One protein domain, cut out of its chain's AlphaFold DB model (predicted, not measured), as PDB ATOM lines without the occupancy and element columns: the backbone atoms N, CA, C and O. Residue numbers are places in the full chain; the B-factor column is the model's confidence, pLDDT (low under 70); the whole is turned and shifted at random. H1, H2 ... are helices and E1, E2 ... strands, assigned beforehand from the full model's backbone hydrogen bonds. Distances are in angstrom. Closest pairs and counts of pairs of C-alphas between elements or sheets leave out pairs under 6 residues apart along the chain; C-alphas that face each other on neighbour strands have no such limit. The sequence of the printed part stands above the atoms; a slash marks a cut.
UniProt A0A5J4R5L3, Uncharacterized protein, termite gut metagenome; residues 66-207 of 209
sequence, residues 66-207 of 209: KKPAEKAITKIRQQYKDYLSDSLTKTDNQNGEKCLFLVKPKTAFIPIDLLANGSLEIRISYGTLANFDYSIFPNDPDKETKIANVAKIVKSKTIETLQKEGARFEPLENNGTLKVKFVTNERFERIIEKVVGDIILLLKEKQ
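What this domain is: This is residues 66 to 207 of the 209 residues of an uncharacterized protein of termite gut metagenome (UniProt A0A5J4R5L3). A small three-stranded sheet, E3 E5 E4, has the long helix H4 over one face, and from H4 the other two longer helices, H5 and H1, follow side by side as a curved row. The strand hairpin E1 and E2 lies past the sheet's edge strand E3, with short H2 beside E3 and short H3 between the start of E2 and the start of H4. The printed part has 142 residues with five named helices and five named strands, in the order H1 E1 E2 H2 E3 H3 H4 E4 E5 H5; both sheets, E3 E5 E4 and E1 E2, are antiparallel, and the class is mixed, helices and strands. The whole is compact, with a radius of gyration of the C-alphas of 14.4 A, and it spans 43 by 30 by 27 A.

How they stand to each other: The larger sheet runs E3, residues 119 to 122, then E5, residues 178 to 182, then E4, residues 169 to 171. E3 and E5 are antiparallel at 159 degrees, with N 120 and O 180 within hydrogen-bond range at 2.8 A. E5 and E4 form a hairpin at 148 degrees, with N 181 and O 170 at 2.8 A. H4, residues 143 to 164, is on this sheet at a height over the sheet of 7.9 A, as two layers, helix on one face of a sheet. It lies over E5, with E4 only just left out at 2 of its C-alphas, and runs along the strands, at 6 degrees to E5 on the local plane. E3, H3, residues 126 to 130, H4 and E4 make a split strand-helix-strand unit, two strands running the same way with E5 between them, and its crossover is right-handed. With residues 143 to 147 alone, H4 only just touches H3, with 3 pairs of C-alphas within 8 A, the closest those of Ile 147 and Tyr 126, 6.7 A. With residues 154 to 162 alone, H4 touches H5, residues 188 to 205, opposite ways at a steep tilt of 41 degrees; the closest C-alphas are those of Thr 161 and Val 195, 5.9 A. H5 only grazes the sheet with residues 188 to 199. H5 touches H1, residues 66 to 79, closest at Glu 189 and Ala 72, C-alphas 4.8 A apart, the same way at a shallow tilt of 34 degrees, only just short of steep. H1 touches H2, residues 112 to 116, closest at the C-alphas of Lys 66 and Ala 116, 4.1 A. H2 stands at the sheet's level, 3.4 A in height. E1, residues 99 to 102, and E2, residues 107 to 111, form a hairpin at 145 degrees, with N 100 and O 110 at 2.8 A. The closest C-alphas of E2 and E3 are those of Ile 110 and Ile 122, 5.2 A. H1 and H4 are apart. In H1, H2, H3, H4 and H5 every O i to N i+4 pair is within hydrogen-bond range.

Where its parts are: H4 is 31.4 A from first to last C-alpha, H5 25.6 A and H1 20.0 A; E5 is 13.2 A and E2 11.2 A. H1 begins at C-alpha 66, (-46.405, -2.014, -35.251). H4 begins at C-alpha 143, (-35.809, 28.245, -20.225), and H5 ends at C-alpha 205, (-50.493, 18.930, -12.252).

The domain as a whole: The two C-alphas farthest apart are those of Asn 139 and Glu 186, 43.9 A. The printed part has no cut. The links H1 to E1, 19 residues, and H3 to H4, 12 residues, are long. Mean pLDDT of the printed part is 83.2; residues 86 to 96, 173 to 177 and 207 are under 70.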
ATOM      1  N   LYS A  66     -45.611  -2.856 -34.352       84.88
ATOM      2  CA  LYS A  66     -46.405  -2.014 -35.251       84.88
ATOM      3  C   LYS A  66     -47.906  -2.046 -34.953       84.88
ATOM      4  O   LYS A  66     -48.485  -1.009 -34.658       84.88
ATOM      5  N   LYS A  67     -48.536  -3.226 -34.968       85.81
ATOM      6  CA  LYS A  67     -49.979  -3.362 -34.681       85.81
ATOM      7  C   LYS A  67     -50.366  -2.860 -33.279       85.81
ATOM      8  O   LYS A  67     -51.325  -2.096 -33.181       85.81
ATOM      9  N   PRO A  68     -49.687  -3.268 -32.187       87.31
ATOM     10  CA  PRO A  68     -50.033  -2.759 -30.862       87.31
ATOM     11  C   PRO A  68     -49.693  -1.267 -30.692       87.31
ATOM     12  O   PRO A  68     -50.423  -0.577 -29.986       87.31
ATOM     13  N   ALA A  69     -48.670  -0.737 -31.376       87.88
ATOM     14  CA  ALA A  69     -48.382   0.699 -31.411       87.88
ATOM     15  C   ALA A  69     -49.505   1.490 -32.095       87.88
ATOM     16  O   ALA A  69     -49.987   2.467 -31.532       87.88
ATOM     17  N   GLU A  70     -49.969   1.047 -33.268       88.62
ATOM     18  CA  GLU A  70     -51.085   1.673 -33.991       88.62
ATOM     19  C   GLU A  70     -52.357   1.723 -33.129       88.62
ATOM     20  O   GLU A  70     -53.025   2.756 -33.062       88.62
ATOM     21  N   LYS A  71     -52.666   0.638 -32.406       89.62
ATOM     22  CA  LYS A  71     -53.800   0.603 -31.471       89.62
ATOM     23  C   LYS A  71     -53.626   1.565 -30.297       89.62
ATOM     24  O   LYS A  71     -54.557   2.310 -29.995       89.62
ATOM     25  N   ALA A  72     -52.449   1.576 -29.668       90.25
ATOM     26  CA  ALA A  72     -52.157   2.466 -28.546       90.25
ATOM     27  C   ALA A  72     -52.299   3.935 -28.956       90.25
ATOM     28  O   ALA A  72     -52.957   4.712 -28.274       90.25
ATOM     29  N   ILE A  73     -51.747   4.297 -30.117       89.56
ATOM     30  CA  ILE A  73     -51.819   5.649 -30.678       89.56
ATOM     31  C   ILE A  73     -53.268   6.077 -30.899       89.56
ATOM     32  O   ILE A  73     -53.638   7.187 -30.518       89.56
ATOM     33  N   THR A  74     -54.094   5.210 -31.492       89.44
ATOM     34  CA  THR A  74     -55.515   5.504 -31.718       89.44
ATOM     35  C   THR A  74     -56.247   5.756 -30.400       89.44
ATOM     36  O   THR A  74     -56.950   6.758 -30.286       89.44
ATOM     37  N   LYS A  75     -56.040   4.906 -29.386       90.75
ATOM     38  CA  LYS A  75     -56.661   5.066 -28.063       90.75
ATOM     39  C   LYS A  75     -56.218   6.340 -27.354       90.75
ATOM     40  O   LYS A  75     -57.058   7.119 -26.914       90.75
ATOM     41  N   ILE A  76     -54.908   6.580 -27.303       90.81
ATOM     42  CA  ILE A  76     -54.317   7.772 -26.687       90.81
ATOM     43  C   ILE A  76     -54.883   9.038 -27.335       90.81
ATOM     44  O   ILE A  76     -55.274   9.963 -26.631       90.81
ATOM     45  N   ARG A  77     -54.984   9.089 -28.669       87.06
ATOM     46  CA  ARG A  77     -55.579  10.244 -29.355       87.06
ATOM     47  C   ARG A  77     -57.041  10.451 -28.996       87.06
ATOM     48  O   ARG A  77     -57.427  11.572 -28.698       87.06
ATOM     49  N   GLN A  78     -57.838   9.387 -29.005       89.06
ATOM     50  CA  GLN A  78     -59.256   9.484 -28.661       89.06
ATOM     51  C   GLN A  78     -59.458   9.976 -27.225       89.06
ATOM     52  O   GLN A  78     -60.323  10.814 -26.979       89.06
ATOM     53  N   GLN A  79     -58.640   9.486 -26.292       90.38
ATOM     54  CA  GLN A  79     -58.735   9.836 -24.880       90.38
ATOM     55  C   GLN A  79     -58.226  11.252 -24.580       90.38
ATOM     56  O   GLN A  79     -58.826  11.952 -23.770       90.38
ATOM     57  N   TYR A  80     -57.146  11.684 -25.235       88.25
ATOM     58  CA  TYR A  80     -56.473  12.961 -24.969       88.25
ATOM     59  C   TYR A  80     -56.586  13.950 -26.138       88.25
ATOM     60  O   TYR A  80     -55.670  14.737 -26.376       88.25
ATOM     61  N   LYS A  81     -57.711  13.931 -26.862       86.88
ATOM     62  CA  LYS A  81     -57.987  14.787 -28.034       86.88
ATOM     63  C   LYS A  81     -57.852  16.293 -27.768       86.88
ATOM     64  O   LYS A  81     -57.556  17.057 -28.678       86.88
ATOM     65  N   ASP A  82     -58.046  16.714 -26.518       84.75
ATOM     66  CA  ASP A  82     -57.928  18.123 -26.123       84.75
ATOM     67  C   ASP A  82     -56.459  18.585 -26.098       84.75
ATOM     68  O   ASP A  82     -56.172  19.768 -26.268       84.75
ATOM     69  N   TYR A  83     -55.525  17.640 -25.936       84.50
ATOM     70  CA  TYR A  83     -54.083  17.886 -25.867       84.50
ATOM     71  C   TYR A  83     -53.343  17.431 -27.123       84.50
ATOM     72  O   TYR A  83     -52.312  18.010 -27.463       84.50
ATOM     73  N   LEU A  84     -53.846  16.409 -27.823       86.44
ATOM     74  CA  LEU A  84     -53.196  15.786 -28.975       86.44
ATOM     75  C   LEU A  84     -53.921  16.092 -30.287       86.44
ATOM     76  O   LEU A  84     -55.138  16.016 -30.389       86.44
ATOM     77  N   SER A  85     -53.148  16.387 -31.329       81.50
ATOM     78  CA  SER A  85     -53.659  16.662 -32.670       81.50
ATOM     79  C   SER A  85     -54.062  15.379 -33.407       81.50
ATOM     80  O   SER A  85     -53.293  14.413 -33.474       81.50
ATOM     81  N   ASP A  86     -55.213  15.432 -34.083       69.38
ATOM     82  CA  ASP A  86     -55.723  14.368 -34.963       69.38
ATOM     83  C   ASP A  86     -54.935  14.207 -36.277       69.38
ATOM     84  O   ASP A  86     -55.067  13.210 -36.990       69.38
ATOM     85  N   SER A  87     -54.081  15.175 -36.627       58.12
ATOM     86  CA  SER A  87     -53.348  15.171 -37.896       58.12
ATOM     87  C   SER A  87     -52.206  14.145 -37.878       58.12
ATOM     88  O   SER A  87     -51.103  14.422 -37.409       58.12
ATOM     89  N   LEU A  88     -52.465  12.973 -38.470       51.62
ATOM     90  CA  LEU A  88     -51.494  11.913 -38.806       51.62
ATOM     91  C   LEU A  88     -50.411  12.333 -39.817       51.62
ATOM     92  O   LEU A  88     -49.492  11.564 -40.090       51.62
ATOM     93  N   THR A  89     -50.552  13.510 -40.422       48.06
ATOM     94  CA  THR A  89     -49.967  13.830 -41.731       48.06
ATOM     95  C   THR A  89     -48.848  14.857 -41.713       48.06
ATOM     96  O   THR A  89     -48.282  15.124 -42.768       48.06
ATOM     97  N   LYS A  90     -48.493  15.436 -40.561       52.81
ATOM     98  CA  LYS A  90     -47.335  16.335 -40.514       52.81
ATOM     99  C   LYS A  90     -46.111  15.554 -40.072       52.81
ATOM    100  O   LYS A  90     -45.916  15.297 -38.893       52.81
ATOM    101  N   THR A  91     -45.336  15.146 -41.061       57.44
ATOM    102  CA  THR A  91     -43.927  14.811 -40.921       57.44
ATOM    103  C   THR A  91     -43.237  15.887 -40.078       57.44
ATOM    104  O   THR A  91     -43.458  17.074 -40.321       57.44
ATOM    105  N   ASP A  92     -42.463  15.501 -39.066       57.25
ATOM    106  CA  ASP A  92     -41.630  16.451 -38.328       57.25
ATOM    107  C   ASP A  92     -40.712  17.177 -39.323       57.25
ATOM    108  O   ASP A  92     -39.937  16.534 -40.035       57.25
ATOM    109  N   ASN A  93     -40.822  18.507 -39.398       55.16
ATOM    110  CA  ASN A  93     -40.072  19.328 -40.352       55.16
ATOM    111  C   ASN A  93     -38.555  19.231 -40.135       55.16
ATOM    112  O   ASN A  93     -37.803  19.573 -41.043       55.16
ATOM    113  N   GLN A  94     -38.109  18.794 -38.951       54.62
ATOM    114  CA  GLN A  94     -36.689  18.623 -38.653       54.62
ATOM    115  C   GLN A  94     -36.144  17.281 -39.156       54.62
ATOM    116  O   GLN A  94     -35.049  17.250 -39.711       54.62
ATOM    117  N   ASN A  95     -36.910  16.188 -39.020       57.03
ATOM    118  CA  ASN A  95     -36.361  14.829 -39.153       57.03
ATOM    119  C   ASN A  95     -37.114  13.895 -40.112       57.03
ATOM    120  O   ASN A  95     -36.672  12.769 -40.319       57.03
ATOM    121  N   GLY A  96     -38.248  14.293 -40.694       62.78
ATOM    122  CA  GLY A  96     -38.970  13.388 -41.593       62.78
ATOM    123  C   GLY A  96     -39.852  12.343 -40.880       62.78
ATOM    124  O   GLY A  96     -40.432  11.483 -41.541       62.78
ATOM    125  N   GLU A  97     -39.960  12.387 -39.549       70.00
ATOM    126  CA  GLU A  97     -40.581  11.325 -38.741       70.00
ATOM    127  C   GLU A  97     -42.063  11.588 -38.450       70.00
ATOM    128  O   GLU A  97     -42.483  12.726 -38.204       70.00
ATOM    129  N   LYS A  98     -42.877  10.526 -38.413       79.81
ATOM    130  CA  LYS A  98     -44.272  10.635 -37.965       79.81
ATOM    131  C   LYS A  98     -44.311  10.729 -36.447       79.81
ATOM    132  O   LYS A  98     -43.796   9.853 -35.759       79.81
ATOM    133  N   CYS A  99     -44.986  11.743 -35.916       83.25
ATOM    134  CA  CYS A  99     -45.117  11.951 -34.474       83.25
ATOM    135  C   CYS A  99     -46.583  12.085 -34.036       83.25
ATOM    136  O   CYS A  99     -47.460  12.492 -34.801       83.25
ATOM    137  N   LEU A 100     -46.847  11.774 -32.769       86.75
ATOM    138  CA  LEU A 100     -47.953  12.356 -32.018       86.75
ATOM    139  C   LEU A 100     -47.605  13.818 -31.738       86.75
ATOM    140  O   LEU A 100     -46.534  14.102 -31.202       86.75
ATOM    141  N   PHE A 101     -48.498  14.730 -32.117       88.00
ATOM    142  CA  PHE A 101     -48.320  16.166 -31.915       88.00
ATOM    143  C   PHE A 101     -49.265  16.675 -30.841       88.00
ATOM    144  O   PHE A 101     -50.411  16.233 -30.787       88.00
ATOM    145  N   LEU A 102     -48.810  17.652 -30.066       88.44
ATOM    146  CA  LEU A 102     -49.677  18.468 -29.225       88.44
ATOM    147  C   LEU A 102     -50.386  19.554 -30.062       88.44
ATOM    148  O   LEU A 102     -49.962  19.835 -31.190       88.44
ATOM    149  N   VAL A 103     -51.488  20.122 -29.562       85.19
ATOM    150  CA  VAL A 103     -52.380  20.996 -30.354       85.19
ATOM    151  C   VAL A 103     -51.920  22.465 -30.396       85.19
ATOM    152  O   VAL A 103     -51.964  23.066 -31.473       85.19
ATOM    153  N   LYS A 104     -51.490  23.067 -29.279       80.81
ATOM    154  CA  LYS A 104     -51.204  24.514 -29.151       80.81
ATOM    155  C   LYS A 104     -50.032  24.825 -28.197       80.81
ATOM    156  O   LYS A 104     -50.245  24.846 -26.994       80.81
ATOM    157  N   PRO A 105     -48.829  25.177 -28.688       80.81
ATOM    158  CA  PRO A 105     -48.398  25.186 -30.087       80.81
ATOM    159  C   PRO A 105     -48.315  23.772 -30.678       80.81
ATOM    160  O   PRO A 105     -48.173  22.787 -29.958       80.81
ATOM    161  N   LYS A 106     -48.369  23.641 -32.010       83.31
ATOM    162  CA  LYS A 106     -48.182  22.329 -32.643       83.31
ATOM    163  C   LYS A 106     -46.744  21.852 -32.432       83.31
ATOM    164  O   LYS A 106     -45.822  22.382 -33.046       83.31
ATOM    165  N   THR A 107     -46.553  20.845 -31.583       86.12
ATOM    166  CA  THR A 107     -45.221  20.380 -31.163       86.12
ATOM    167  C   THR A 107     -45.143  18.861 -31.182       86.12
ATOM    168  O   THR A 107     -46.069  18.192 -30.727       86.12
ATOM    169  N   ALA A 108     -44.058  18.313 -31.733       86.50
ATOM    170  CA  ALA A 108     -43.816  16.874 -31.749       86.50
ATOM    171  C   ALA A 108     -43.587  16.368 -30.319       86.50
ATOM    172  O   ALA A 108     -42.721  16.876 -29.612       86.50
ATOM    173  N   PHE A 109     -44.367  15.372 -29.904       88.50
ATOM    174  CA  PHE A 109     -44.359  14.856 -28.537       88.50
ATOM    175  C   PHE A 109     -43.804  13.432 -28.464       88.50
ATOM    176  O   PHE A 109     -42.872  13.181 -27.706       88.50
ATOM    177  N   ILE A 110     -44.328  12.509 -29.278       89.12
ATOM    178  CA  ILE A 110     -43.895  11.101 -29.282       89.12
ATOM    179  C   ILE A 110     -43.714  10.616 -30.726       89.12
ATOM    180  O   ILE A 110     -44.695  10.604 -31.476       89.12
ATOM    181  N   PRO A 111     -42.511  10.184 -31.137       87.06
ATOM    182  CA  PRO A 111     -42.289   9.600 -32.458       87.06
ATOM    183  C   PRO A 111     -42.992   8.244 -32.607       87.06
ATOM    184  O   PRO A 111     -42.739   7.295 -31.864       87.06
ATOM    185  N   ILE A 112     -43.874   8.139 -33.597       85.62
ATOM    186  CA  ILE A 112     -44.681   6.948 -33.893       85.62
ATOM    187  C   ILE A 112     -43.812   5.840 -34.493       85.62
ATOM    188  O   ILE A 112     -43.993   4.667 -34.165       85.62
ATOM    189  N   ASP A 113     -42.853   6.205 -35.342       82.50
ATOM    190  CA  ASP A 113     -41.981   5.236 -36.008       82.50
ATOM    191  C   ASP A 113     -41.091   4.498 -34.993       82.50
ATOM    192  O   ASP A 113     -40.872   3.291 -35.106       82.50
ATOM    193  N   LEU A 114     -40.663   5.185 -33.926       84.31
ATOM    194  CA  LEU A 114     -39.950   4.550 -32.816       84.31
ATOM    195  C   LEU A 114     -40.844   3.564 -32.061       84.31
ATOM    196  O   LEU A 114     -40.401   2.446 -31.792       84.31
ATOM    197  N   LEU A 115     -42.108   3.916 -31.797       87.06
ATOM    198  CA  LEU A 115     -43.060   3.008 -31.146       87.06
ATOM    199  C   LEU A 115     -43.301   1.747 -31.979       87.06
ATOM    200  O   LEU A 115     -43.332   0.646 -31.430       87.06
ATOM    201  N   ALA A 116     -43.412   1.885 -33.303       83.06
ATOM    202  CA  ALA A 116     -43.556   0.750 -34.216       83.06
ATOM    203  C   ALA A 116     -42.335  -0.190 -34.198       83.06
ATOM    204  O   ALA A 116     -42.480  -1.390 -34.447       83.06
ATOM    205  N   ASN A 117     -41.164   0.342 -33.836       82.12
ATOM    206  CA  ASN A 117     -39.915  -0.391 -33.631       82.12
ATOM    207  C   ASN A 117     -39.708  -0.847 -32.172       82.12
ATOM    208  O   ASN A 117     -38.628  -1.326 -31.822       82.12
ATOM    209  N   GLY A 118     -40.718  -0.698 -31.309       84.69
ATOM    210  CA  GLY A 118     -40.652  -1.101 -29.904       84.69
ATOM    211  C   GLY A 118     -39.804  -0.172 -29.040       84.69
ATOM    212  O   GLY A 118     -39.259  -0.607 -28.033       84.69
ATOM    213  N   SER A 119     -39.652   1.094 -29.426       87.94
ATOM    214  CA  SER A 119     -38.954   2.114 -28.640       87.94
ATOM    215  C   SER A 119     -39.899   3.253 -28.272       87.94
ATOM    216  O   SER A 119     -40.643   3.744 -29.111       87.94
ATOM    217  N   LEU A 120     -39.860   3.703 -27.023       90.19
ATOM    218  CA  LEU A 120     -40.603   4.876 -26.569       90.19
ATOM    219  C   LEU A 120     -39.626   6.028 -26.359       90.19
ATOM    220  O   LEU A 120     -38.660   5.901 -25.609       90.19
ATOM    221  N   GLU A 121     -39.906   7.148 -27.016       89.69
ATOM    222  CA  GLU A 121     -39.210   8.417 -26.832       89.69
ATOM    223  C   GLU A 121     -40.242   9.496 -26.520       89.69
ATOM    224  O   GLU A 121     -41.261   9.591 -27.208       89.69
ATOM    225  N   ILE A 122     -39.989  10.293 -25.484       90.00
ATOM    226  CA  ILE A 122     -40.897  11.359 -25.051       90.00
ATOM    227  C   ILE A 122     -40.145  12.678 -25.111       90.00
ATOM    228  O   ILE A 122     -39.160  12.877 -24.399       90.00
ATOM    229  N   ARG A 123     -40.605  13.568 -25.992       88.69
ATOM    230  CA  ARG A 123     -39.951  14.842 -26.284       88.69
ATOM    231  C   ARG A 123     -40.541  15.950 -25.419       88.69
ATOM    232  O   ARG A 123     -41.703  16.336 -25.566       88.69
ATOM    233  N   ILE A 124     -39.711  16.481 -24.528       89.31
ATOM    234  CA  ILE A 124     -40.019  17.672 -23.736       89.31
ATOM    235  C   ILE A 124     -39.254  18.842 -24.340       89.31
ATOM    236  O   ILE A 124     -38.034  18.817 -24.447       89.31
ATOM    237  N   SER A 125     -39.996  19.851 -24.770       87.88
ATOM    238  CA  SER A 125     -39.472  21.071 -25.373       87.88
ATOM    239  C   SER A 125     -40.247  22.273 -24.844       87.88
ATOM    240  O   SER A 125     -41.292  22.111 -24.212       87.88
ATOM    241  N   TYR A 126     -39.791  23.480 -25.174       87.56
ATOM    242  CA  TYR A 126     -40.550  24.707 -24.926       87.56
ATOM    243  C   TYR A 126     -42.009  24.593 -25.399       87.56
ATOM    244  O   TYR A 126     -42.934  24.904 -24.655       87.56
ATOM    245  N   GLY A 127     -42.219  24.089 -26.622       87.81
ATOM    246  CA  GLY A 127     -43.558  23.932 -27.183       87.81
ATOM    247  C   GLY A 127     -44.404  22.918 -26.415       87.81
ATOM    248  O   GLY A 127     -45.602  23.124 -26.250       87.81
ATOM    249  N   THR A 128     -43.777  21.868 -25.872       89.81
ATOM    250  CA  THR A 128     -44.442  20.916 -24.973       89.81
ATOM    251  C   THR A 128     -44.953  21.639 -23.736       89.81
ATOM    252  O   THR A 128     -46.133  21.548 -23.439       89.81
ATOM    253  N   LEU A 129     -44.105  22.402 -23.048       89.38
ATOM    254  CA  LEU A 129     -44.484  23.095 -21.813       89.38
ATOM    255  C   LEU A 129     -45.539  24.184 -22.061       89.38
ATOM    256  O   LEU A 129     -46.489  24.303 -21.292       89.38
ATOM    257  N   ALA A 130     -45.444  24.899 -23.183       86.88
ATOM    258  CA  ALA A 130     -46.449  25.875 -23.592       86.88
ATOM    259  C   ALA A 130     -47.843  25.253 -23.834       86.88
ATOM    260  O   ALA A 130     -48.840  25.921 -23.597       86.88
ATOM    261  N   ASN A 131     -47.934  23.977 -24.248       88.31
ATOM    262  CA  ASN A 131     -49.225  23.270 -24.368       88.31
ATOM    263  C   ASN A 131     -49.900  22.978 -23.029       88.31
ATOM    264  O   ASN A 131     -51.093  22.690 -23.000       88.31
ATOM    265  N   PHE A 132     -49.130  22.997 -21.947       88.81
ATOM    266  CA  PHE A 132     -49.618  22.762 -20.596       88.81
ATOM    267  C   PHE A 132     -49.582  24.050 -19.770       88.81
ATOM    268  O   PHE A 132     -49.514  23.969 -18.551       88.81
ATOM    269  N   ASP A 133     -49.618  25.220 -20.417       86.50
ATOM    270  CA  ASP A 133     -49.707  26.544 -19.783       86.50
ATOM    271  C   ASP A 133     -48.557  26.883 -18.814       86.50
ATOM    272  O   ASP A 133     -48.702  27.703 -17.906       86.50
ATOM    273  N   TYR A 134     -47.375  26.291 -19.009       85.38
ATOM    274  CA  TYR A 134     -46.190  26.694 -18.251       85.38
ATOM    275  C   TYR A 134     -45.786  28.125 -18.617       85.38
ATOM    276  O   TYR A 134     -45.652  28.468 -19.793       85.38
ATOM    277  N   SER A 135     -45.507  28.943 -17.600       79.50
ATOM    278  CA  SER A 135     -45.034  30.326 -17.759       79.50
ATOM    279  C   SER A 135     -43.559  30.368 -18.175       79.50
ATOM    280  O   SER A 135     -42.670  30.684 -17.384       79.50
ATOM    281  N   ILE A 136     -43.293  29.997 -19.424       77.00
ATOM    282  CA  ILE A 136     -41.968  30.023 -20.038       77.00
ATOM    283  C   ILE A 136     -42.081  30.856 -21.305       77.00
ATOM    284  O   ILE A 136     -42.974  30.636 -22.118       77.00
ATOM    285  N   PHE A 137     -41.159  31.800 -21.484       76.69
ATOM    286  CA  PHE A 137     -41.062  32.606 -22.698       76.69
ATOM    287  C   PHE A 137     -39.862  32.149 -23.537       76.69
ATOM    288  O   PHE A 137     -38.880  31.655 -22.980       76.69
ATOM    289  N   PRO A 138     -39.871  32.322 -24.874       75.69
ATOM    290  CA  PRO A 138     -38.766  31.873 -25.725       75.69
ATOM    291  C   PRO A 138     -37.411  32.496 -25.353       75.69
ATOM    292  O   PRO A 138     -36.376  31.858 -25.558       75.69
ATOM    293  N   ASN A 139     -37.449  33.703 -24.779       80.44
ATOM    294  CA  ASN A 139     -36.296  34.512 -24.376       80.44
ATOM    295  C   ASN A 139     -36.001  34.439 -22.863       80.44
ATOM    296  O   ASN A 139     -35.206  35.231 -22.368       80.44
ATOM    297  N   ASP A 140     -36.662  33.545 -22.120       82.06
ATOM    298  CA  ASP A 140     -36.398  33.340 -20.691       82.06
ATOM    299  C   ASP A 140     -34.974  32.765 -20.505       82.06
ATOM    300  O   ASP A 140     -34.676  31.714 -21.089       82.06
ATOM    301  N   PRO A 141     -34.082  33.424 -19.734       82.44
ATOM    302  CA  PRO A 141     -32.714  32.947 -19.508       82.44
ATOM    303  C   PRO A 141     -32.669  31.571 -18.826       82.44
ATOM    304  O   PRO A 141     -31.727  30.815 -19.055       82.44
ATOM    305  N   ASP A 142     -33.711  31.203 -18.073       84.69
ATOM    306  CA  ASP A 142     -33.808  29.925 -17.362       84.69
ATOM    307  C   ASP A 142     -34.588  28.856 -18.144       84.69
ATOM    308  O   ASP A 142     -34.823  27.753 -17.639       84.69
ATOM    309  N   LYS A 143     -34.996  29.145 -19.389       84.75
ATOM    310  CA  LYS A 143     -35.809  28.245 -20.225       84.75
ATOM    311  C   LYS A 143     -35.218  26.840 -20.323       84.75
ATOM    312  O   LYS A 143     -35.931  25.862 -20.112       84.75
ATOM    313  N   GLU A 144     -33.930  26.738 -20.639       86.19
ATOM    314  CA  GLU A 144     -33.252  25.447 -20.812       86.19
ATOM    315  C   GLU A 144     -33.207  24.661 -19.495       86.19
ATOM    316  O   GLU A 144     -33.492  23.464 -19.472       86.19
ATOM    317  N   THR A 145     -32.957  25.345 -18.375       87.44
ATOM    318  CA  THR A 145     -32.970  24.751 -17.030       87.44
ATOM    319  C   THR A 145     -34.356  24.219 -16.669       87.44
ATOM    320  O   THR A 145     -34.486  23.090 -16.194       87.44
ATOM    321  N   LYS A 146     -35.414  24.994 -16.939       86.38
ATOM    322  CA  LYS A 146     -36.807  24.580 -16.706       86.38
ATOM    323  C   LYS A 146     -37.181  23.368 -17.560       86.38
ATOM    324  O   LYS A 146     -37.724  22.396 -17.034       86.38
ATOM    325  N   ILE A 147     -36.833  23.376 -18.849       89.06
ATOM    326  CA  ILE A 147     -37.055  22.234 -19.751       89.06
ATOM    327  C   ILE A 147     -36.318  20.994 -19.241       89.06
ATOM    328  O   ILE A 147     -36.927  19.928 -19.148       89.06
ATOM    329  N   ALA A 148     -35.047  21.123 -18.853       87.56
ATOM    330  CA  ALA A 148     -34.252  20.016 -18.328       87.56
ATOM    331  C   ALA A 148     -34.837  19.443 -17.024       87.56
ATOM    332  O   ALA A 148     -34.908  18.221 -16.857       87.56
ATOM    333  N   ASN A 149     -35.312  20.305 -16.122       88.38
ATOM    334  CA  ASN A 149     -35.957  19.890 -14.878       88.38
ATOM    335  C   ASN A 149     -37.248  19.109 -15.148       88.38
ATOM    336  O   ASN A 149     -37.415  18.006 -14.624       88.38
ATOM    337  N   VAL A 150     -38.130  19.621 -16.013       89.44
ATOM    338  CA  VAL A 150     -39.366  18.909 -16.372       89.44
ATOM    339  C   VAL A 150     -39.055  17.606 -17.110       89.44
ATOM    340  O   VAL A 150     -39.637  16.571 -16.788       89.44
ATOM    341  N   ALA A 151     -38.084  17.602 -18.028       89.56
ATOM    342  CA  ALA A 151     -37.637  16.392 -18.719       89.56
ATOM    343  C   ALA A 151     -37.136  15.319 -17.742       89.56
ATOM    344  O   ALA A 151     -37.455  14.139 -17.905       89.56
ATOM    345  N   LYS A 152     -36.415  15.710 -16.682       88.81
ATOM    346  CA  LYS A 152     -35.970  14.793 -15.623       88.81
ATOM    347  C   LYS A 152     -37.149  14.197 -14.851       88.81
ATOM    348  O   LYS A 152     -37.163  12.988 -14.626       88.81
ATOM    349  N   ILE A 153     -38.149  15.005 -14.493       90.00
ATOM    350  CA  ILE A 153     -39.355  14.528 -13.795       90.00
ATOM    351  C   ILE A 153     -40.146  13.563 -14.693       90.00
ATOM    352  O   ILE A 153     -40.520  12.479 -14.246       90.00
ATOM    353  N   VAL A 154     -40.339  13.906 -15.971       91.00
ATOM    354  CA  VAL A 154     -41.009  13.037 -16.954       91.00
ATOM    355  C   VAL A 154     -40.242  11.728 -17.143       91.00
ATOM    356  O   VAL A 154     -40.852  10.658 -17.162       91.00
ATOM    357  N   LYS A 155     -38.906  11.778 -17.221       90.19
ATOM    358  CA  LYS A 155     -38.045  10.588 -17.280       90.19
ATOM    359  C   LYS A 155     -38.271   9.681 -16.072       90.19
ATOM    360  O   LYS A 155     -38.538   8.494 -16.256       90.19
ATOM    361  N   SER A 156     -38.207  10.233 -14.862       90.19
ATOM    362  CA  SER A 156     -38.452   9.482 -13.628       90.19
ATOM    363  C   SER A 156     -39.847   8.864 -13.610       90.19
ATOM    364  O   SER A 156     -39.969   7.668 -13.350       90.19
ATOM    365  N   LYS A 157     -40.884   9.634 -13.965       92.06
ATOM    366  CA  LYS A 157     -42.261   9.133 -13.973       92.06
ATOM    367  C   LYS A 157     -42.474   8.030 -15.002       92.06
ATOM    368  O   LYS A 157     -43.147   7.047 -14.720       92.06
ATOM    369  N   THR A 158     -41.864   8.159 -16.176       91.38
ATOM    370  CA  THR A 158     -41.974   7.132 -17.214       91.38
ATOM    371  C   THR A 158     -41.364   5.815 -16.756       91.38
ATOM    372  O   THR A 158     -41.985   4.769 -16.910       91.38
ATOM    373  N   ILE A 159     -40.167   5.857 -16.164       90.69
ATOM    374  CA  ILE A 159     -39.497   4.663 -15.633       90.69
ATOM    375  C   ILE A 159     -40.343   4.023 -14.528       90.69
ATOM    376  O   ILE A 159     -40.555   2.813 -14.558       90.69
ATOM    377  N   GLU A 160     -40.872   4.830 -13.605       92.81
ATOM    378  CA  GLU A 160     -41.765   4.372 -12.535       92.81
ATOM    379  C   GLU A 160     -43.003   3.660 -13.104       92.81
ATOM    380  O   GLU A 160     -43.299   2.530 -12.712       92.81
ATOM    381  N   THR A 161     -43.704   4.275 -14.063       92.81
ATOM    382  CA  THR A 161     -44.900   3.679 -14.675       92.81
ATOM    383  C   THR A 161     -44.558   2.402 -15.448       92.81
ATOM    384  O   THR A 161     -45.270   1.406 -15.322       92.81
ATOM    385  N   LEU A 162     -43.448   2.375 -16.194       91.94
ATOM    386  CA  LEU A 162     -42.992   1.174 -16.904       91.94
ATOM    387  C   LEU A 162     -42.705   0.016 -15.939       91.94
ATOM    388  O   LEU A 162     -43.145  -1.107 -16.182       91.94
ATOM    389  N   GLN A 163     -42.007   0.284 -14.834       90.94
ATOM    390  CA  GLN A 163     -41.714  -0.718 -13.809       90.94
ATOM    391  C   GLN A 163     -42.990  -1.212 -13.121       90.94
ATOM    392  O   GLN A 163     -43.169  -2.418 -12.955       90.94
ATOM    393  N   LYS A 164     -43.904  -0.299 -12.777       93.44
ATOM    394  CA  LYS A 164     -45.182  -0.624 -12.131       93.44
ATOM    395  C   LYS A 164     -46.074  -1.510 -12.999       93.44
ATOM    396  O   LYS A 164     -46.706  -2.427 -12.485       93.44
ATOM    397  N   GLU A 165     -46.103  -1.270 -14.308       90.44
ATOM    398  CA  GLU A 165     -46.854  -2.103 -15.256       90.44
ATOM    399  C   GLU A 165     -46.124  -3.414 -15.624       90.44
ATOM    400  O   GLU A 165     -46.648  -4.223 -16.394       90.44
ATOM    401  N   GLY A 166     -44.931  -3.655 -15.063       86.44
ATOM    402  CA  GLY A 166     -44.144  -4.868 -15.288       86.44
ATOM    403  C   GLY A 166     -43.467  -4.923 -16.660       86.44
ATOM    404  O   GLY A 166     -43.197  -6.011 -17.171       86.44
ATOM    405  N   ALA A 167     -43.211  -3.771 -17.284       88.25
ATOM    406  CA  ALA A 167     -42.551  -3.703 -18.579       88.25
ATOM    407  C   ALA A 167     -41.081  -4.139 -18.471       88.25
ATOM    408  O   ALA A 167     -40.341  -3.686 -17.599       88.25
ATOM    409  N   ARG A 168     -40.627  -4.974 -19.413       86.12
ATOM    410  CA  ARG A 168     -39.199  -5.267 -19.609       86.12
ATOM    411  C   ARG A 168     -38.633  -4.309 -20.649       86.12
ATOM    412  O   ARG A 168     -39.064  -4.355 -21.805       86.12
ATOM    413  N   PHE A 169     -37.690  -3.460 -20.254       87.50
ATOM    414  CA  PHE A 169     -37.111  -2.445 -21.130       87.50
ATOM    415  C   PHE A 169     -35.627  -2.195 -20.845       87.50
ATOM    416  O   PHE A 169     -35.146  -2.423 -19.738       87.50
ATOM    417  N   GLU A 170     -34.935  -1.684 -21.856       86.19
ATOM    418  CA  GLU A 170     -33.553  -1.219 -21.795       86.19
ATOM    419  C   GLU A 170     -33.536   0.305 -21.987       86.19
ATOM    420  O   GLU A 170     -34.154   0.808 -22.936       86.19
ATOM    421  N   PRO A 171     -32.874   1.077 -21.110       82.56
ATOM    422  CA  PRO A 171     -32.671   2.496 -21.351       82.56
ATOM    423  C   PRO A 171     -31.728   2.679 -22.547       82.56
ATOM    424  O   PRO A 171     -30.645   2.104 -22.590       82.56
ATOM    425  N   LEU A 172     -32.137   3.495 -23.517       77.56
ATOM    426  CA  LEU A 172     -31.266   3.945 -24.596       77.56
ATOM    427  C   LEU A 172     -30.682   5.284 -24.145       77.56
ATOM    428  O   LEU A 172     -31.398   6.286 -24.110       77.56
ATOM    429  N   GLU A 173     -29.417   5.300 -23.722       59.84
ATOM    430  CA  GLU A 173     -28.765   6.544 -23.311       59.84
ATOM    431  C   GLU A 173     -28.735   7.527 -24.482       59.84
ATOM    432  O   GLU A 173     -28.172   7.256 -25.541       59.84
ATOM    433  N   ASN A 174     -29.380   8.675 -24.293       55.47
ATOM    434  CA  ASN A 174     -29.268   9.809 -25.189       55.47
ATOM    435  C   ASN A 174     -29.269  11.087 -24.346       55.47
ATOM    436  O   ASN A 174     -30.020  11.187 -23.371       55.47
ATOM    437  N   ASN A 175     -28.393  12.030 -24.690       52.16
ATOM    438  CA  ASN A 175     -28.088  13.245 -23.930       52.16
ATOM    439  C   ASN A 175     -29.337  14.117 -23.678       52.16
ATOM    440  O   ASN A 175     -29.626  15.033 -24.438       52.16
ATOM    441  N   GLY A 176     -30.079  13.837 -22.603       51.81
ATOM    442  CA  GLY A 176     -31.217  14.645 -22.144       51.81
ATOM    443  C   GLY A 176     -32.606  14.178 -22.598       51.81
ATOM    444  O   GLY A 176     -33.598  14.642 -22.041       51.81
ATOM    445  N   THR A 177     -32.710  13.219 -23.522       63.56
ATOM    446  CA  THR A 177     -34.001  12.690 -24.001       63.56
ATOM    447  C   THR A 177     -34.284  11.327 -23.378       63.56
ATOM    448  O   THR A 177     -33.451  10.422 -23.433       63.56
ATOM    449  N   LEU A 178     -35.470  11.136 -22.788       72.69
ATOM    450  CA  LEU A 178     -35.890   9.801 -22.372       72.69
ATOM    451  C   LEU A 178     -36.152   8.961 -23.624       72.69
ATOM    452  O   LEU A 178     -37.104   9.226 -24.359       72.69
ATOM    453  N   LYS A 179     -35.352   7.910 -23.800       83.94
ATOM    454  CA  LYS A 179     -35.568   6.875 -24.803       83.94
ATOM    455  C   LYS A 179     -35.408   5.502 -24.160       83.94
ATOM    456  O   LYS A 179     -34.432   5.244 -23.462       83.94
ATOM    457  N   VAL A 180     -36.377   4.623 -24.370       86.62
ATOM    458  CA  VAL A 180     -36.352   3.244 -23.862       86.62
ATOM    459  C   VAL A 180     -36.713   2.277 -24.976       86.62
ATOM    460  O   VAL A 180     -37.511   2.609 -25.851       86.62
ATOM    461  N   LYS A 181     -36.148   1.074 -24.933       87.00
ATOM    462  CA  LYS A 181     -36.445  -0.016 -25.861       87.00
ATOM    463  C   LYS A 181     -37.132  -1.151 -25.117       87.00
ATOM    464  O   LYS A 181     -36.621  -1.623 -24.110       87.00
ATOM    465  N   PHE A 182     -38.278  -1.600 -25.605       85.62
ATOM    466  CA  PHE A 182     -39.005  -2.724 -25.028       85.62
ATOM    467  C   PHE A 182     -38.374  -4.046 -25.461       85.62
ATOM    468  O   PHE A 182     -38.098  -4.264 -26.639       85.62
ATOM    469  N   VAL A 183     -38.196  -4.951 -24.501       80.00
ATOM    470  CA  VAL A 183     -37.658  -6.300 -24.737       80.00
ATOM    471  C   VAL A 183     -38.751  -7.234 -25.262       80.00
ATOM    472  O   VAL A 183     -38.486  -8.143 -26.043       80.00
ATOM    473  N   THR A 184     -40.002  -7.012 -24.847       76.25
ATOM    474  CA  THR A 184     -41.156  -7.837 -25.235       76.25
ATOM    475  C   THR A 184     -42.357  -6.959 -25.572       76.25
ATOM    476  O   THR A 184     -42.473  -5.843 -25.069       76.25
ATOM    477  N   ASN A 185     -43.268  -7.466 -26.402       73.44
ATOM    478  CA  ASN A 185     -44.487  -6.751 -26.786       73.44
ATOM    479  C   ASN A 185     -45.697  -7.064 -25.886       73.44
ATOM    480  O   ASN A 185     -46.822  -6.651 -26.188       73.44
ATOM    481  N   GLU A 186     -45.493  -7.825 -24.812       78.56
ATOM    482  CA  GLU A 186     -46.569  -8.215 -23.911       78.56
ATOM    483  C   GLU A 186     -47.160  -6.975 -23.251       78.56
ATOM    484  O   GLU A 186     -46.445  -6.156 -22.682       78.56
ATOM    485  N   ARG A 187     -48.484  -6.818 -23.372       84.19
ATOM    486  CA  ARG A 187     -49.230  -5.662 -22.845       84.19
ATOM    487  C   ARG A 187     -48.742  -4.301 -23.361       84.19
ATOM    488  O   ARG A 187     -49.167  -3.286 -22.821       84.19
ATOM    489  N   PHE A 188     -47.932  -4.261 -24.427       88.00
ATOM    490  CA  PHE A 188     -47.324  -3.032 -24.950       88.00
ATOM    491  C   PHE A 188     -48.352  -1.922 -25.175       88.00
ATOM    492  O   PHE A 188     -48.156  -0.806 -24.715       88.00
ATOM    493  N   GLU A 189     -49.483  -2.250 -25.803       91.00
ATOM    494  CA  GLU A 189     -50.566  -1.294 -26.052       91.00
ATOM    495  C   GLU A 189     -51.032  -0.593 -24.766       91.00
ATOM    496  O   GLU A 189     -51.039   0.634 -24.693       91.00
ATOM    497  N   ARG A 190     -51.352  -1.381 -23.732       91.19
ATOM    498  CA  ARG A 190     -51.823  -0.895 -22.429       91.19
ATOM    499  C   ARG A 190     -50.740  -0.118 -21.685       91.19
ATOM    500  O   ARG A 190     -51.041   0.885 -21.050       91.19
ATOM    501  N   ILE A 191     -49.492  -0.580 -21.753       92.38
ATOM    502  CA  ILE A 191     -48.360   0.077 -21.093       92.38
ATOM    503  C   ILE A 191     -48.134   1.462 -21.703       92.38
ATOM    504  O   ILE A 191     -48.018   2.436 -20.968       92.38
ATOM    505  N   ILE A 192     -48.114   1.567 -23.034       92.69
ATOM    506  CA  ILE A 192     -47.939   2.851 -23.723       92.69
ATOM    507  C   ILE A 192     -49.103   3.796 -23.411       92.69
ATOM    508  O   ILE A 192     -48.862   4.951 -23.073       92.69
ATOM    509  N   GLU A 193     -50.345   3.307 -23.439       93.38
ATOM    510  CA  GLU A 193     -51.528   4.079 -23.032       93.38
ATOM    511  C   GLU A 193     -51.379   4.641 -21.611       93.38
ATOM    512  O   GLU A 193     -51.578   5.838 -21.385       93.38
ATOM    513  N   LYS A 194     -50.948   3.798 -20.666       93.75
ATOM    514  CA  LYS A 194     -50.780   4.183 -19.266       93.75
ATOM    515  C   LYS A 194     -49.652   5.192 -19.063       93.75
ATOM    516  O   LYS A 194     -49.850   6.189 -18.378       93.75
ATOM    517  N   VAL A 195     -48.496   4.957 -19.681       94.00
ATOM    518  CA  VAL A 195     -47.333   5.850 -19.604       94.00
ATOM    519  C   VAL A 195     -47.666   7.227 -20.165       94.00
ATOM    520  O   VAL A 195     -47.423   8.232 -19.503       94.00
ATOM    521  N   VAL A 196     -48.250   7.290 -21.363       92.12
ATOM    522  CA  VAL A 196     -48.589   8.577 -21.982       92.12
ATOM    523  C   VAL A 196     -49.655   9.308 -21.171       92.12
ATOM    524  O   VAL A 196     -49.529  10.512 -20.958       92.12
ATOM    525  N   GLY A 197     -50.651   8.586 -20.652       92.19
ATOM    526  CA  GLY A 197     -51.667   9.161 -19.775       92.19
ATOM    527  C   GLY A 197     -51.099   9.753 -18.488       92.19
ATOM    528  O   GLY A 197     -51.376  10.908 -18.169       92.19
ATOM    529  N   ASP A 198     -50.253   9.002 -17.779       93.94
ATOM    530  CA  ASP A 198     -49.625   9.464 -16.537       93.94
ATOM    531  C   ASP A 198     -48.738  10.701 -16.768       93.94
ATOM    532  O   ASP A 198     -48.650  11.565 -15.901       93.94
ATOM    533  N   ILE A 199     -48.108  10.827 -17.941       92.81
ATOM    534  CA  ILE A 199     -47.264  11.982 -18.284       92.81
ATOM    535  C   ILE A 199     -48.094  13.212 -18.630       92.81
ATOM    536  O   ILE A 199     -47.756  14.306 -18.188       92.81
ATOM    537  N   ILE A 200     -49.179  13.054 -19.391       91.56
ATOM    538  CA  ILE A 200     -50.104  14.161 -19.675       91.56
ATOM    539  C   ILE A 200     -50.695  14.694 -18.363       91.56
ATOM    540  O   ILE A 200     -50.737  15.906 -18.158       91.56
ATOM    541  N   LEU A 201     -51.090  13.802 -17.447       91.81
ATOM    542  CA  LEU A 201     -51.574  14.183 -16.117       91.81
ATOM    543  C   LEU A 201     -50.490  14.888 -15.295       91.81
ATOM    544  O   LEU A 201     -50.739  15.962 -14.757       91.81
ATOM    545  N   LEU A 202     -49.274  14.338 -15.261       91.94
ATOM    546  CA  LEU A 202     -48.139  14.945 -14.568       91.94
ATOM    547  C   LEU A 202     -47.861  16.372 -15.061       91.94
ATOM    548  O   LEU A 202     -47.674  17.272 -14.246       91.94
ATOM    549  N   LEU A 203     -47.819  16.580 -16.381       90.44
ATOM    550  CA  LEU A 203     -47.568  17.894 -16.979       90.44
ATOM    551  C   LEU A 203     -48.692  18.887 -16.659       90.44
ATOM    552  O   LEU A 203     -48.432  20.072 -16.494       90.44
ATOM    553  N   LYS A 204     -49.930  18.413 -16.498       87.44
ATOM    554  CA  LYS A 204     -51.051  19.244 -16.053       87.44
ATOM    555  C   LYS A 204     -50.967  19.614 -14.568       87.44
ATOM    556  O   LYS A 204     -51.294  20.731 -14.195       87.44
ATOM    557  N   GLU A 205     -50.547  18.694 -13.704       86.69
ATOM    558  CA  GLU A 205     -50.493  18.930 -12.252       86.69
ATOM    559  C   GLU A 205     -49.298  19.795 -11.827       86.69
ATOM    560  O   GLU A 205     -49.343  20.480 -10.808       86.69
ATOM    561  N   LYS A 206     -48.207  19.769 -12.598       75.31
ATOM    562  CA  LYS A 206     -46.935  20.428 -12.266       75.31
ATOM    563  C   LYS A 206     -46.811  21.859 -12.805       75.31
ATOM    564  O   LYS A 206     -45.698  22.372 -12.853       75.31
ATOM    565  N   GLN A 207     -47.921  22.517 -13.145       62.66
ATOM    566  CA  GLN A 207     -47.994  23.868 -13.735       62.66
ATOM    567  C   GLN A 207     -47.396  25.019 -12.885       62.66
ATOM    568  O   GLN A 207     -47.445  26.172 -13.304       62.66
TER     569      GLN A 207